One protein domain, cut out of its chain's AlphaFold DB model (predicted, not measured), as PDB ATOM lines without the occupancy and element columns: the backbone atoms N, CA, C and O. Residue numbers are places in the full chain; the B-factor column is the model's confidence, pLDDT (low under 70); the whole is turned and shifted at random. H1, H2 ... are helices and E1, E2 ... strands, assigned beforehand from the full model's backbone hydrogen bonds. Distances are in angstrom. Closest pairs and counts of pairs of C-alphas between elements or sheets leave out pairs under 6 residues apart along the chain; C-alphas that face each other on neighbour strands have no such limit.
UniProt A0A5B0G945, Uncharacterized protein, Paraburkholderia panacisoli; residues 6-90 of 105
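This is residues 6 to 90 of the 105 residues of an uncharacterized protein of Paraburkholderia panacisoli (UniProt A0A5B0G945). Three small antiparallel sheets are strung loosely in a row: a three-stranded sheet, E2, E1 and E5, in the middle, the short hairpin E3 and E4 at one end, and the long hairpin E6 and E7 at the other. H1 sits beside the middle sheet and the short hairpin, while H2 folds back beside the long hairpin. The 85 printed residues include seven named strands and two named helices, in the order E1 E2 H1 E3 E4 E5 E6 E7 H2, and the class is mixed, helices and strands. The whole is only just loose, close to compact, with a radius of gyration of the C-alphas of 14.5 A and spans of 43 by 31 by 20 A.

E1, residues 6 to 9, begins at C-alpha 6 at (-28.506, -2.716, -38.953). E2 is residues 15 to 18, and H1 is residues 21 to 26. E3, residues 37 to 39, and E4, residues 42 to 44, are three residues each. E5 is residues 53 to 56. E6, residues 62 to 68, is 19.5 A long and begins at C-alpha 62 at (-23.324, 7.260, -43.187). E7, residues 74 to 81, is 20.4 A long. H2, residues 82 to 88, is 9.9 A long and ends at C-alpha 88 at (-27.889, -0.522, -54.075).

E1 is the inner strand of its sheet, antiparallel to both edge strands. In the hairpin E1 and E2, at 137 degrees, N 16 and O 7 are 2.8 A apart; between E1 and E5, at 144 degrees, N 56 and O 6 are 2.9 A apart. H1 is on this sheet but only grazes it with residues 21 to 24; its closest C-alpha pair with E2 is Ala 18 and Thr 24, 6.7 A. In the hairpin E3 and E4, at 145 degrees, N 42 and O 39 are 2.9 A apart. The closest C-alphas of H1 and E3 are those of Leu 25 and Val 38, 7.9 A. In the hairpin E6 and E7, at 159 degrees, N 65 and O 78 are 2.9 A apart. The closest C-alphas of E6 and H2 are those of Arg 62 and Leu 82, 6.7 A. H2 only grazes the sheet of E2, E1 and E5, with residues 82 to 86. H1 and H2 are apart. In both helices every O i to N i+4 pair is within hydrogen-bond range.

The two C-alphas farthest apart, those of Asp 40 and Leu 75, are 44.3 A apart. The printed part has no cut and no long link; H1 to E3 and E4 to E5 are short links, the others tight. The mean pLDDT of the printed part is 72.2, and residues 9 to 20, 24 to 34, 67 and 88 to 90 are under 70.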
ATOM      1  N   PHE A   6     -29.932  -2.672 -38.677       74.50
ATOM      2  CA  PHE A   6     -28.506  -2.716 -38.953       74.50
ATOM      3  C   PHE A   6     -27.741  -2.780 -37.642       74.50
ATOM      4  O   PHE A   6     -28.040  -2.019 -36.720       74.50
ATOM      5  N   PHE A   7     -26.757  -3.665 -37.567       73.88
ATOM      6  CA  PHE A   7     -25.958  -3.857 -36.370       73.88
ATOM      7  C   PHE A   7     -24.468  -3.821 -36.685       73.88
ATOM      8  O   PHE A   7     -24.045  -4.322 -37.724       73.88
ATOM      9  N   TRP A   8     -23.692  -3.242 -35.775       72.19
ATOM     10  CA  TRP A   8     -22.233  -3.182 -35.831       72.19
ATOM     11  C   TRP A   8     -21.602  -4.115 -34.800       72.19
ATOM     12  O   TRP A   8     -22.129  -4.206 -33.687       72.19
ATOM     13  N   ILE A   9     -20.478  -4.744 -35.158       68.38
ATOM     14  CA  ILE A   9     -19.704  -5.620 -34.275       68.38
ATOM     15  C   ILE A   9     -18.233  -5.209 -34.275       68.38
ATOM     16  O   ILE A   9     -17.466  -5.700 -35.088       68.38
ATOM     17  N   GLY A  10     -17.811  -4.367 -33.334       56.62
ATOM     18  CA  GLY A  10     -16.402  -4.247 -32.916       56.62
ATOM     19  C   GLY A  10     -15.382  -3.661 -33.914       56.62
ATOM     20  O   GLY A  10     -14.530  -2.877 -33.495       56.62
ATOM     21  N   GLU A  11     -15.466  -3.966 -35.208       60.66
ATOM     22  CA  GLU A  11     -14.614  -3.465 -36.280       60.66
ATOM     23  C   GLU A  11     -15.441  -2.663 -37.282       60.66
ATOM     24  O   GLU A  11     -16.538  -3.055 -37.679       60.66
ATOM     25  N   GLU A  12     -14.931  -1.508 -37.715       52.25
ATOM     26  CA  GLU A  12     -15.616  -0.640 -38.688       52.25
ATOM     27  C   GLU A  12     -15.954  -1.380 -39.995       52.25
ATOM     28  O   GLU A  12     -16.883  -0.977 -40.697       52.25
ATOM     29  N   SER A  13     -15.247  -2.478 -40.285       53.94
ATOM     30  CA  SER A  13     -15.410  -3.395 -41.416       53.94
ATOM     31  C   SER A  13     -16.644  -4.309 -41.360       53.94
ATOM     32  O   SER A  13     -17.020  -4.860 -42.398       53.94
ATOM     33  N   GLU A  14     -17.306  -4.449 -40.207       60.69
ATOM     34  CA  GLU A  14     -18.323  -5.482 -39.994       60.69
ATOM     35  C   GLU A  14     -19.697  -4.902 -39.624       60.69
ATOM     36  O   GLU A  14     -19.948  -4.452 -38.501       60.69
ATOM     37  N   ILE A  15     -20.620  -4.914 -40.595       65.31
ATOM     38  CA  ILE A  15     -22.013  -4.481 -40.410       65.31
ATOM     39  C   ILE A  15     -22.982  -5.535 -40.940       65.31
ATOM     40  O   ILE A  15     -22.852  -6.032 -42.059       65.31
ATOM     41  N   PHE A  16     -24.012  -5.811 -40.142       69.38
ATOM     42  CA  PHE A  16     -25.007  -6.848 -40.385       69.38
ATOM     43  C   PHE A  16     -26.403  -6.282 -40.546       69.38
ATOM     44  O   PHE A  16     -26.763  -5.284 -39.926       69.38
ATOM     45  N   VAL A  17     -27.205  -6.968 -41.356       67.56
ATOM     46  CA  VAL A  17     -28.593  -6.611 -41.639       67.56
ATOM     47  C   VAL A  17     -29.492  -7.775 -41.246       67.56
ATOM     48  O   VAL A  17     -29.334  -8.874 -41.770       67.56
ATOM     49  N   ALA A  18     -30.449  -7.542 -40.351       67.56
ATOM     50  CA  ALA A  18     -31.372  -8.575 -39.879       67.56
ATOM     51  C   ALA A  18     -32.774  -8.005 -39.625       67.56
ATOM     52  O   ALA A  18     -32.956  -6.794 -39.480       67.56
ATOM     53  N   ALA A  19     -33.790  -8.872 -39.576       68.06
ATOM     54  CA  ALA A  19     -35.144  -8.453 -39.205       68.06
ATOM     55  C   ALA A  19     -35.281  -8.244 -37.688       68.06
ATOM     56  O   ALA A  19     -36.059  -7.393 -37.245       68.06
ATOM     57  N   SER A  20     -34.533  -9.010 -36.890       69.69
ATOM     58  CA  SER A  20     -34.419  -8.841 -35.442       69.69
ATOM     59  C   SER A  20     -33.135  -9.476 -34.900       69.69
ATOM     60  O   SER A  20     -32.454 -10.211 -35.609       69.69
ATOM     61  N   TRP A  21     -32.827  -9.197 -33.632       70.12
ATOM     62  CA  TRP A  21     -31.718  -9.821 -32.907       70.12
ATOM     63  C   TRP A  21     -31.917 -11.331 -32.717       70.12
ATOM     64  O   TRP A  21     -30.990 -12.116 -32.882       70.12
ATOM     65  N   GLU A  22     -33.145 -11.743 -32.409       73.19
ATOM     66  CA  GLU A  22     -33.505 -13.148 -32.209       73.19
ATOM     67  C   GLU A  22     -33.255 -13.971 -33.471       73.19
ATOM     68  O   GLU A  22     -32.765 -15.089 -33.379       73.19
ATOM     69  N   GLN A  23     -33.515 -13.388 -34.647       70.62
ATOM     70  CA  GLN A  23     -33.193 -14.028 -35.917       70.62
ATOM     71  C   GLN A  23     -31.682 -14.286 -36.042       70.62
ATOM     72  O   GLN A  23     -31.281 -15.395 -36.369       70.62
ATOM     73  N   THR A  24     -30.843 -13.293 -35.734       67.19
ATOM     74  CA  THR A  24     -29.378 -13.427 -35.791       67.19
ATOM     75  C   THR A  24     -28.862 -14.550 -34.889       67.19
ATOM     76  O   THR A  24     -27.956 -15.288 -35.275       67.19
ATOM     77  N   LEU A  25     -29.439 -14.695 -33.691       69.44
ATOM     78  CA  LEU A  25     -29.085 -15.769 -32.760       69.44
ATOM     79  C   LEU A  25     -29.547 -17.147 -33.251       69.44
ATOM     80  O   LEU A  25     -28.783 -18.111 -33.163       69.44
ATOM     81  N   ASP A  26     -30.770 -17.237 -33.776       68.00
ATOM     82  CA  ASP A  26     -31.321 -18.476 -34.337       68.00
ATOM     83  C   ASP A  26     -30.535 -18.939 -35.575       68.00
ATOM     84  O   ASP A  26     -30.381 -20.143 -35.796       68.00
ATOM     85  N   ASP A  27     -29.978 -17.995 -36.338       65.19
ATOM     86  CA  ASP A  27     -29.177 -18.253 -37.534       65.19
ATOM     87  C   ASP A  27     -27.735 -18.715 -37.216       65.19
ATOM     88  O   ASP A  27     -26.992 -19.015 -38.145       65.19
ATOM     89  N   GLN A  28     -27.319 -18.817 -35.941       61.06
ATOM     90  CA  GLN A  28     -26.043 -19.419 -35.484       61.06
ATOM     91  C   GLN A  28     -24.796 -19.073 -36.329       61.06
ATOM     92  O   GLN A  28     -23.986 -19.943 -36.643       61.06
ATOM     93  N   GLY A  29     -24.638 -17.824 -36.764       53.19
ATOM     94  CA  GLY A  29     -23.469 -17.444 -37.566       53.19
ATOM     95  C   GLY A  29     -23.543 -17.775 -39.058       53.19
ATOM     96  O   GLY A  29     -22.685 -17.328 -39.821       53.19
ATOM     97  N   HIS A  30     -24.596 -18.452 -39.533       54.72
ATOM     98  CA  HIS A  30     -24.784 -18.789 -40.951       54.72
ATOM     99  C   HIS A  30     -24.947 -17.560 -41.869       54.72
ATOM    100  O   HIS A  30     -24.913 -17.699 -43.093       54.72
ATOM    101  N   CYS A  31     -25.069 -16.357 -41.300       51.81
ATOM    102  CA  CYS A  31     -25.101 -15.084 -42.023       51.81
ATOM    103  C   CYS A  31     -23.748 -14.342 -42.037       51.81
ATOM    104  O   CYS A  31     -23.718 -13.144 -42.312       51.81
ATOM    105  N   GLY A  32     -22.635 -15.030 -41.752       54.81
ATOM    106  CA  GLY A  32     -21.301 -14.417 -41.727       54.81
ATOM    107  C   GLY A  32     -21.113 -13.452 -40.558       54.81
ATOM    108  O   GLY A  32     -20.337 -12.516 -40.669       54.81
ATOM    109  N   THR A  33     -21.849 -13.662 -39.463       59.78
ATOM    110  CA  THR A  33     -22.008 -12.719 -38.345       59.78
ATOM    111  C   THR A  33     -20.845 -12.687 -37.360       59.78
ATOM    112  O   THR A  33     -20.981 -12.072 -36.311       59.78
ATOM    113  N   GLY A  34     -19.769 -13.436 -37.622       64.00
ATOM    114  CA  GLY A  34     -18.664 -13.645 -36.678       64.00
ATOM    115  C   GLY A  34     -19.034 -14.432 -35.410       64.00
ATOM    116  O   GLY A  34     -18.173 -14.658 -34.569       64.00
ATOM    117  N   ILE A  35     -20.296 -14.865 -35.259       71.88
ATOM    118  CA  ILE A  35     -20.754 -15.629 -34.092       71.88
ATOM    119  C   ILE A  35     -20.362 -17.090 -34.277       71.88
ATOM    120  O   ILE A  35     -20.877 -17.757 -35.174       71.88
ATOM    121  N   GLU A  36     -19.531 -17.608 -33.379       74.12
ATOM    122  CA  GLU A  36     -19.210 -19.038 -33.343       74.12
ATOM    123  C   GLU A  36     -20.057 -19.809 -32.335       74.12
ATOM    124  O   GLU A  36     -20.404 -20.972 -32.547       74.12
ATOM    125  N   SER A  37     -20.384 -19.179 -31.206       77.19
ATOM    126  CA  SER A  37     -21.154 -19.833 -30.155       77.19
ATOM    127  C   SER A  37     -21.958 -18.844 -29.322       77.19
ATOM    128  O   SER A  37     -21.674 -17.648 -29.278       77.19
ATOM    129  N   VAL A  38     -22.983 -19.365 -28.647       78.25
ATOM    130  CA  VAL A  38     -23.794 -18.614 -27.687       78.25
ATOM    131  C   VAL A  38     -23.759 -19.349 -26.353       78.25
ATOM    132  O   VAL A  38     -24.191 -20.500 -26.264       78.25
ATOM    133  N   VAL A  39     -23.254 -18.689 -25.310       82.50
ATOM    134  CA  VAL A  39     -23.142 -19.245 -23.953       82.50
ATOM    135  C   VAL A  39     -23.906 -18.342 -22.997       82.50
ATOM    136  O   VAL A  39     -23.648 -17.145 -22.934       82.50
ATOM    137  N   ASP A  40     -24.889 -18.902 -22.287       85.56
ATOM    138  CA  ASP A  40     -25.743 -18.165 -21.343       85.56
ATOM    139  C   ASP A  40     -26.394 -16.896 -21.943       85.56
ATOM    140  O   ASP A  40     -26.607 -15.894 -21.263       85.56
ATOM    141  N   GLY A  41     -26.726 -16.944 -23.242       74.44
ATOM    142  CA  GLY A  41     -27.335 -15.830 -23.981       74.44
ATOM    143  C   GLY A  41     -26.348 -14.775 -24.493       74.44
ATOM    144  O   GLY A  41     -26.784 -13.778 -25.063       74.44
ATOM    145  N   VAL A  42     -25.041 -14.986 -24.318       78.75
ATOM    146  CA  VAL A  42     -23.973 -14.110 -24.817       78.75
ATOM    147  C   VAL A  42     -23.373 -14.706 -26.087       78.75
ATOM    148  O   VAL A  42     -22.927 -15.852 -26.074       78.75
ATOM    149  N   ALA A  43     -23.358 -13.931 -27.173       77.44
ATOM    150  CA  ALA A  43     -22.696 -14.305 -28.420       77.44
ATOM    151  C   ALA A  43     -21.175 -14.117 -28.302       77.44
ATOM    152  O   ALA A  43     -20.711 -13.064 -27.852       77.44
ATOM    153  N   LEU A  44     -20.416 -15.140 -28.696       78.81
ATOM    154  CA  LEU A  44     -18.956 -15.174 -28.644       78.81
ATOM    155  C   LEU A  44     -18.365 -15.282 -30.058       78.81
ATOM    156  O   LEU A  44     -18.888 -16.034 -30.890       78.81
ATOM    157  N   ALA A  45     -17.263 -14.563 -30.282       78.50
ATOM    158  CA  ALA A  45     -16.432 -14.648 -31.484       78.50
ATOM    159  C   ALA A  45     -15.523 -15.899 -31.477       78.50
ATOM    160  O   ALA A  45     -15.533 -16.674 -30.516       78.50
ATOM    161  N   GLU A  46     -14.715 -16.073 -32.531       73.56
ATOM    162  CA  GLU A  46     -13.807 -17.224 -32.737       73.56
ATOM    163  C   GLU A  46     -12.777 -17.429 -31.615       73.56
ATOM    164  O   GLU A  46     -12.379 -18.548 -31.292       73.56
ATOM    165  N   ASP A  47     -12.380 -16.359 -30.937       80.25
ATOM    166  CA  ASP A  47     -11.447 -16.398 -29.809       80.25
ATOM    167  C   ASP A  47     -12.141 -16.529 -28.438       80.25
ATOM    168  O   ASP A  47     -11.487 -16.482 -27.389       80.25
ATOM    169  N   GLY A  48     -13.465 -16.713 -28.426       79.94
ATOM    170  CA  GLY A  48     -14.282 -16.769 -27.218       79.94
ATOM    171  C   GLY A  48     -14.538 -15.403 -26.575       79.94
ATOM    172  O   GLY A  48     -15.035 -15.354 -25.445       79.94
ATOM    173  N   VAL A  49     -14.205 -14.296 -27.249       81.88
ATOM    174  CA  VAL A  49     -14.473 -12.945 -26.750       81.88
ATOM    175  C   VAL A  49     -15.960 -12.609 -26.910       81.88
ATOM    176  O   VAL A  49     -16.539 -12.835 -27.978       81.88
ATOM    177  N   PRO A  50     -16.607 -12.056 -25.866       81.12
ATOM    178  CA  PRO A  50     -17.961 -11.536 -25.977       81.12
ATOM    179  C   PRO A  50     -18.050 -10.435 -27.025       81.12
ATOM    180  O   PRO A  50     -17.318  -9.447 -26.968       81.12
ATOM    181  N   MET A  51     -18.987 -10.593 -27.948       74.62
ATOM    182  CA  MET A  51     -19.222  -9.613 -28.996       74.62
ATOM    183  C   MET A  51     -20.123  -8.498 -28.465       74.62
ATOM    184  O   MET A  51     -21.181  -8.764 -27.886       74.62
ATOM    185  N   GLU A  52     -19.720  -7.246 -28.675       73.69
ATOM    186  CA  GLU A  52     -20.573  -6.086 -28.428       73.69
ATOM    187  C   GLU A  52     -21.289  -5.696 -29.718       73.69
ATOM    188  O   GLU A  52     -20.668  -5.566 -30.773       73.69
ATOM    189  N   TRP A  53     -22.602  -5.503 -29.611       72.25
ATOM    190  CA  TRP A  53     -23.464  -5.156 -30.728       72.25
ATOM    191  C   TRP A  53     -24.130  -3.821 -30.475       72.25
ATOM    192  O   TRP A  53     -24.683  -3.583 -29.398       72.25
ATOM    193  N   VAL A  54     -24.149  -2.977 -31.498       74.38
ATOM    194  CA  VAL A  54     -24.860  -1.700 -31.447       74.38
ATOM    195  C   VAL A  54     -25.813  -1.614 -32.627       74.38
ATOM    196  O   VAL A  54     -25.410  -1.823 -33.771       74.38
ATOM    197  N   GLU A  55     -27.086  -1.317 -32.348       78.88
ATOM    198  CA  GLU A  55     -28.055  -0.980 -33.395       78.88
ATOM    199  C   GLU A  55     -27.697   0.396 -33.967       78.88
ATOM    200  O   GLU A  55     -27.580   1.380 -33.234       78.88
ATOM    201  N   LEU A  56     -27.494   0.446 -35.281       80.25
ATOM    202  CA  LEU A  56     -27.152   1.667 -35.997       80.25
ATOM    203  C   LEU A  56     -28.421   2.382 -36.459       80.25
ATOM    204  O   LEU A  56     -29.384   1.741 -36.887       80.25
ATOM    205  N   ASP A  57     -28.405   3.715 -36.433       82.94
ATOM    206  CA  ASP A  57     -29.491   4.504 -37.008       82.94
ATOM    207  C   ASP A  57     -29.424   4.416 -38.543       82.94
ATOM    208  O   ASP A  57     -28.468   4.899 -39.153       82.94
ATOM    209  N   PRO A  58     -30.429   3.831 -39.213       78.50
ATOM    210  CA  PRO A  58     -30.341   3.574 -40.644       78.50
ATOM    211  C   PRO A  58     -30.438   4.830 -41.520       78.50
ATOM    212  O   PRO A  58     -30.158   4.755 -42.719       78.50
ATOM    213  N   ILE A  59     -30.858   5.965 -40.956       84.25
ATOM    214  CA  ILE A  59     -31.026   7.242 -41.656       84.25
ATOM    215  C   ILE A  59     -29.813   8.139 -41.413       84.25
ATOM    216  O   ILE A  59     -29.283   8.716 -42.367       84.25
ATOM    217  N   GLU A  60     -29.382   8.253 -40.157       85.50
ATOM    218  CA  GLU A  60     -28.294   9.141 -39.748       85.50
ATOM    219  C   GLU A  60     -26.910   8.526 -39.997       85.50
ATOM    220  O   GLU A  60     -25.978   9.247 -40.366       85.50
ATOM    221  N   THR A  61     -26.750   7.205 -39.849       82.12
ATOM    222  CA  THR A  61     -25.459   6.547 -40.085       82.12
ATOM    223  C   THR A  61     -25.090   6.610 -41.564       82.12
ATOM    224  O   THR A  61     -25.834   6.159 -42.436       82.12
ATOM    225  N   ARG A  62     -23.903   7.157 -41.845       82.25
ATOM    226  CA  ARG A  62     -23.324   7.260 -43.187       82.25
ATOM    227  C   ARG A  62     -22.197   6.261 -43.370       82.25
ATOM    228  O   ARG A  62     -21.383   6.076 -42.471       82.25
ATOM    229  N   MET A  63     -22.141   5.674 -44.558       75.50
ATOM    230  CA  MET A  63     -21.118   4.713 -44.942       75.50
ATOM    231  C   MET A  63     -20.544   5.019 -46.314       75.50
ATOM    232  O   MET A  63     -21.229   5.560 -47.186       75.50
ATOM    233  N   TRP A  64     -19.301   4.584 -46.499       74.88
ATOM    234  CA  TRP A  64     -18.617   4.565 -47.778       74.88
ATOM    235  C   TRP A  64     -18.338   3.119 -48.160       74.88
ATOM    236  O   TRP A  64     -17.746   2.378 -47.383       74.88
ATOM    237  N   MET A  65     -18.763   2.727 -49.355       72.38
ATOM    238  CA  MET A  65     -18.453   1.420 -49.921       72.38
ATOM    239  C   MET A  65     -17.629   1.592 -51.182       72.38
ATOM    240  O   MET A  65     -18.005   2.342 -52.087       72.38
ATOM    241  N   TRP A  66     -16.524   0.864 -51.251       73.50
ATOM    242  CA  TRP A  66     -15.736   0.741 -52.464       73.50
ATOM    243  C   TRP A  66     -16.237  -0.458 -53.253       73.50
ATOM    244  O   TRP A  66     -16.297  -1.572 -52.741       73.50
ATOM    245  N   ASN A  67     -16.614  -0.221 -54.505       68.81
ATOM    246  CA  ASN A  67     -16.812  -1.306 -55.449       68.81
ATOM    247  C   ASN A  67     -15.440  -1.692 -55.996       68.81
ATOM    248  O   ASN A  67     -14.745  -0.827 -56.537       68.81
ATOM    249  N   CYS A  68     -15.073  -2.961 -55.877       72.69
ATOM    250  CA  CYS A  68     -13.793  -3.471 -56.342       72.69
ATOM    251  C   CYS A  68     -13.978  -4.560 -57.404       72.69
ATOM    252  O   CYS A  68     -15.028  -5.198 -57.473       72.69
ATOM    253  N   ASP A  69     -12.968  -4.751 -58.254       73.75
ATOM    254  CA  ASP A  69     -12.906  -5.920 -59.135       73.75
ATOM    255  C   ASP A  69     -12.441  -7.180 -58.381       73.75
ATOM    256  O   ASP A  69     -12.201  -7.156 -57.174       73.75
ATOM    257  N   GLU A  70     -12.309  -8.298 -59.100       74.12
ATOM    258  CA  GLU A  70     -11.847  -9.582 -58.547       74.12
ATOM    259  C   GLU A  70     -10.412  -9.534 -57.985       74.12
ATOM    260  O   GLU A  70     -10.011 -10.435 -57.254       74.12
ATOM    261  N   GLU A  71      -9.636  -8.497 -58.314       79.06
ATOM    262  CA  GLU A  71      -8.281  -8.253 -57.806       79.06
ATOM    263  C   GLU A  71      -8.274  -7.167 -56.712       79.06
ATOM    264  O   GLU A  71      -7.228  -6.585 -56.424       79.06
ATOM    265  N   GLU A  72      -9.441  -6.864 -56.133       71.50
ATOM    266  CA  GLU A  72      -9.657  -5.847 -55.097       71.50
ATOM    267  C   GLU A  72      -9.316  -4.408 -55.532       71.50
ATOM    268  O   GLU A  72      -9.174  -3.506 -54.703       71.50
ATOM    269  N   ARG A  73      -9.219  -4.136 -56.839       72.44
ATOM    270  CA  ARG A  73      -8.912  -2.782 -57.321       72.44
ATOM    271  C   ARG A  73     -10.154  -1.894 -57.288       72.44
ATOM    272  O   ARG A  73     -11.191  -2.307 -57.813       72.44
ATOM    273  N   PRO A  74     -10.060  -0.644 -56.795       70.75
ATOM    274  CA  PRO A  74     -11.209   0.252 -56.731       70.75
ATOM    275  C   PRO A  74     -11.737   0.618 -58.123       70.75
ATOM    276  O   PRO A  74     -11.039   1.229 -58.933       70.75
ATOM    277  N   LEU A  75     -13.002   0.300 -58.381       74.06
ATOM    278  CA  LEU A  75     -13.743   0.679 -59.587       74.06
ATOM    279  C   LEU A  75     -14.596   1.935 -59.370       74.06
ATOM    280  O   LEU A  75     -14.943   2.634 -60.323       74.06
ATOM    281  N   GLY A  76     -14.945   2.230 -58.118       70.12
ATOM    282  CA  GLY A  76     -15.738   3.390 -57.732       70.12
ATOM    283  C   GLY A  76     -16.102   3.364 -56.251       70.12
ATOM    284  O   GLY A  76     -15.885   2.365 -55.569       70.12
ATOM    285  N   MET A  77     -16.664   4.468 -55.763       76.50
ATOM    286  CA  MET A  77     -17.085   4.623 -54.372       76.50
ATOM    287  C   MET A  77     -18.539   5.073 -54.311       76.50
ATOM    288  O   MET A  77     -18.967   5.926 -55.091       76.50
ATOM    289  N   ILE A  78     -19.268   4.538 -53.345       73.56
ATOM    290  CA  ILE A  78     -20.636   4.923 -53.022       73.56
ATOM    291  C   ILE A  78     -20.639   5.484 -51.611       73.56
ATOM    292  O   ILE A  78     -19.973   4.950 -50.732       73.56
ATOM    293  N   CYS A  79     -21.380   6.567 -51.410       81.69
ATOM    294  CA  CYS A  79     -21.619   7.160 -50.104       81.69
ATOM    295  C   CYS A  79     -23.125   7.338 -49.921       81.69
ATOM    296  O   CYS A  79     -23.787   7.880 -50.809       81.69
ATOM    297  N   GLY A  80     -23.655   6.878 -48.793       82.06
ATOM    298  CA  GLY A  80     -25.084   6.911 -48.507       82.06
ATOM    299  C   GLY A  80     -25.393   6.541 -47.061       82.06
ATOM    300  O   GLY A  80     -24.494   6.234 -46.278       82.06
ATOM    301  N   ASN A  81     -26.667   6.631 -46.689       85.94
ATOM    302  CA  ASN A  81     -27.166   6.027 -45.457       85.94
ATOM    303  C   ASN A  81     -27.377   4.517 -45.639       85.94
ATOM    304  O   ASN A  81     -27.296   3.995 -46.754       85.94
ATOM    305  N   LEU A  82     -27.655   3.807 -44.550       79.19
ATOM    306  CA  LEU A  82     -27.722   2.346 -44.579       79.19
ATOM    307  C   LEU A  82     -28.831   1.821 -45.506       79.19
ATOM    308  O   LEU A  82     -28.636   0.805 -46.170       79.19
ATOM    309  N   TYR A  83     -29.956   2.537 -45.639       79.62
ATOM    310  CA  TYR A  83     -31.004   2.172 -46.599       79.62
ATOM    311  C   TYR A  83     -30.603   2.403 -48.059       79.62
ATOM    312  O   TYR A  83     -30.915   1.571 -48.908       79.62
ATOM    313  N   GLU A  84     -29.923   3.510 -48.364       78.75
ATOM    314  CA  GLU A  84     -29.416   3.815 -49.708       78.75
ATOM    315  C   GLU A  84     -28.409   2.751 -50.157       78.75
ATOM    316  O   GLU A  84     -28.490   2.242 -51.276       78.75
ATOM    317  N   ILE A  85     -27.506   2.369 -49.254       76.69
ATOM    318  CA  ILE A  85     -26.504   1.333 -49.491       76.69
ATOM    319  C   ILE A  85     -27.153  -0.052 -49.641       76.69
ATOM    320  O   ILE A  85     -26.860  -0.763 -50.601       76.69
ATOM    321  N   TYR A  86     -28.089  -0.415 -48.759       73.00
ATOM    322  CA  TYR A  86     -28.831  -1.680 -48.842       73.00
ATOM    323  C   TYR A  86     -29.661  -1.811 -50.130       73.00
ATOM    324  O   TYR A  86     -29.753  -2.884 -50.724       73.00
ATOM    325  N   ALA A  87     -30.276  -0.720 -50.593       71.56
ATOM    326  CA  ALA A  87     -31.020  -0.722 -51.849       71.56
ATOM    327  C   ALA A  87     -30.100  -0.902 -53.067       71.56
ATOM    328  O   ALA A  87     -30.509  -1.505 -54.061       71.56
ATOM    329  N   TRP A  88     -28.865  -0.394 -52.996       67.88
ATOM    330  CA  TRP A  88     -27.889  -0.522 -54.075       67.88
ATOM    331  C   TRP A  88     -27.391  -1.961 -54.265       67.88
ATOM    332  O   TRP A  88     -27.190  -2.386 -55.400       67.88
ATOM    333  N   THR A  89     -27.283  -2.749 -53.192       63.06
ATOM    334  CA  THR A  89     -26.882  -4.170 -53.237       63.06
ATOM    335  C   THR A  89     -28.009  -5.118 -53.706       63.06
ATOM    336  O   THR A  89     -27.978  -6.322 -53.456       63.06
ATOM    337  N   ASP A  90     -28.994  -4.585 -54.442       55.50
ATOM    338  CA  ASP A  90     -30.152  -5.278 -55.038       55.50
ATOM    339  C   ASP A  90     -31.159  -5.853 -54.019       55.50
ATOM    340  O   ASP A  90     -31.861  -6.826 -54.301       55.50
TER     341      ASP A  90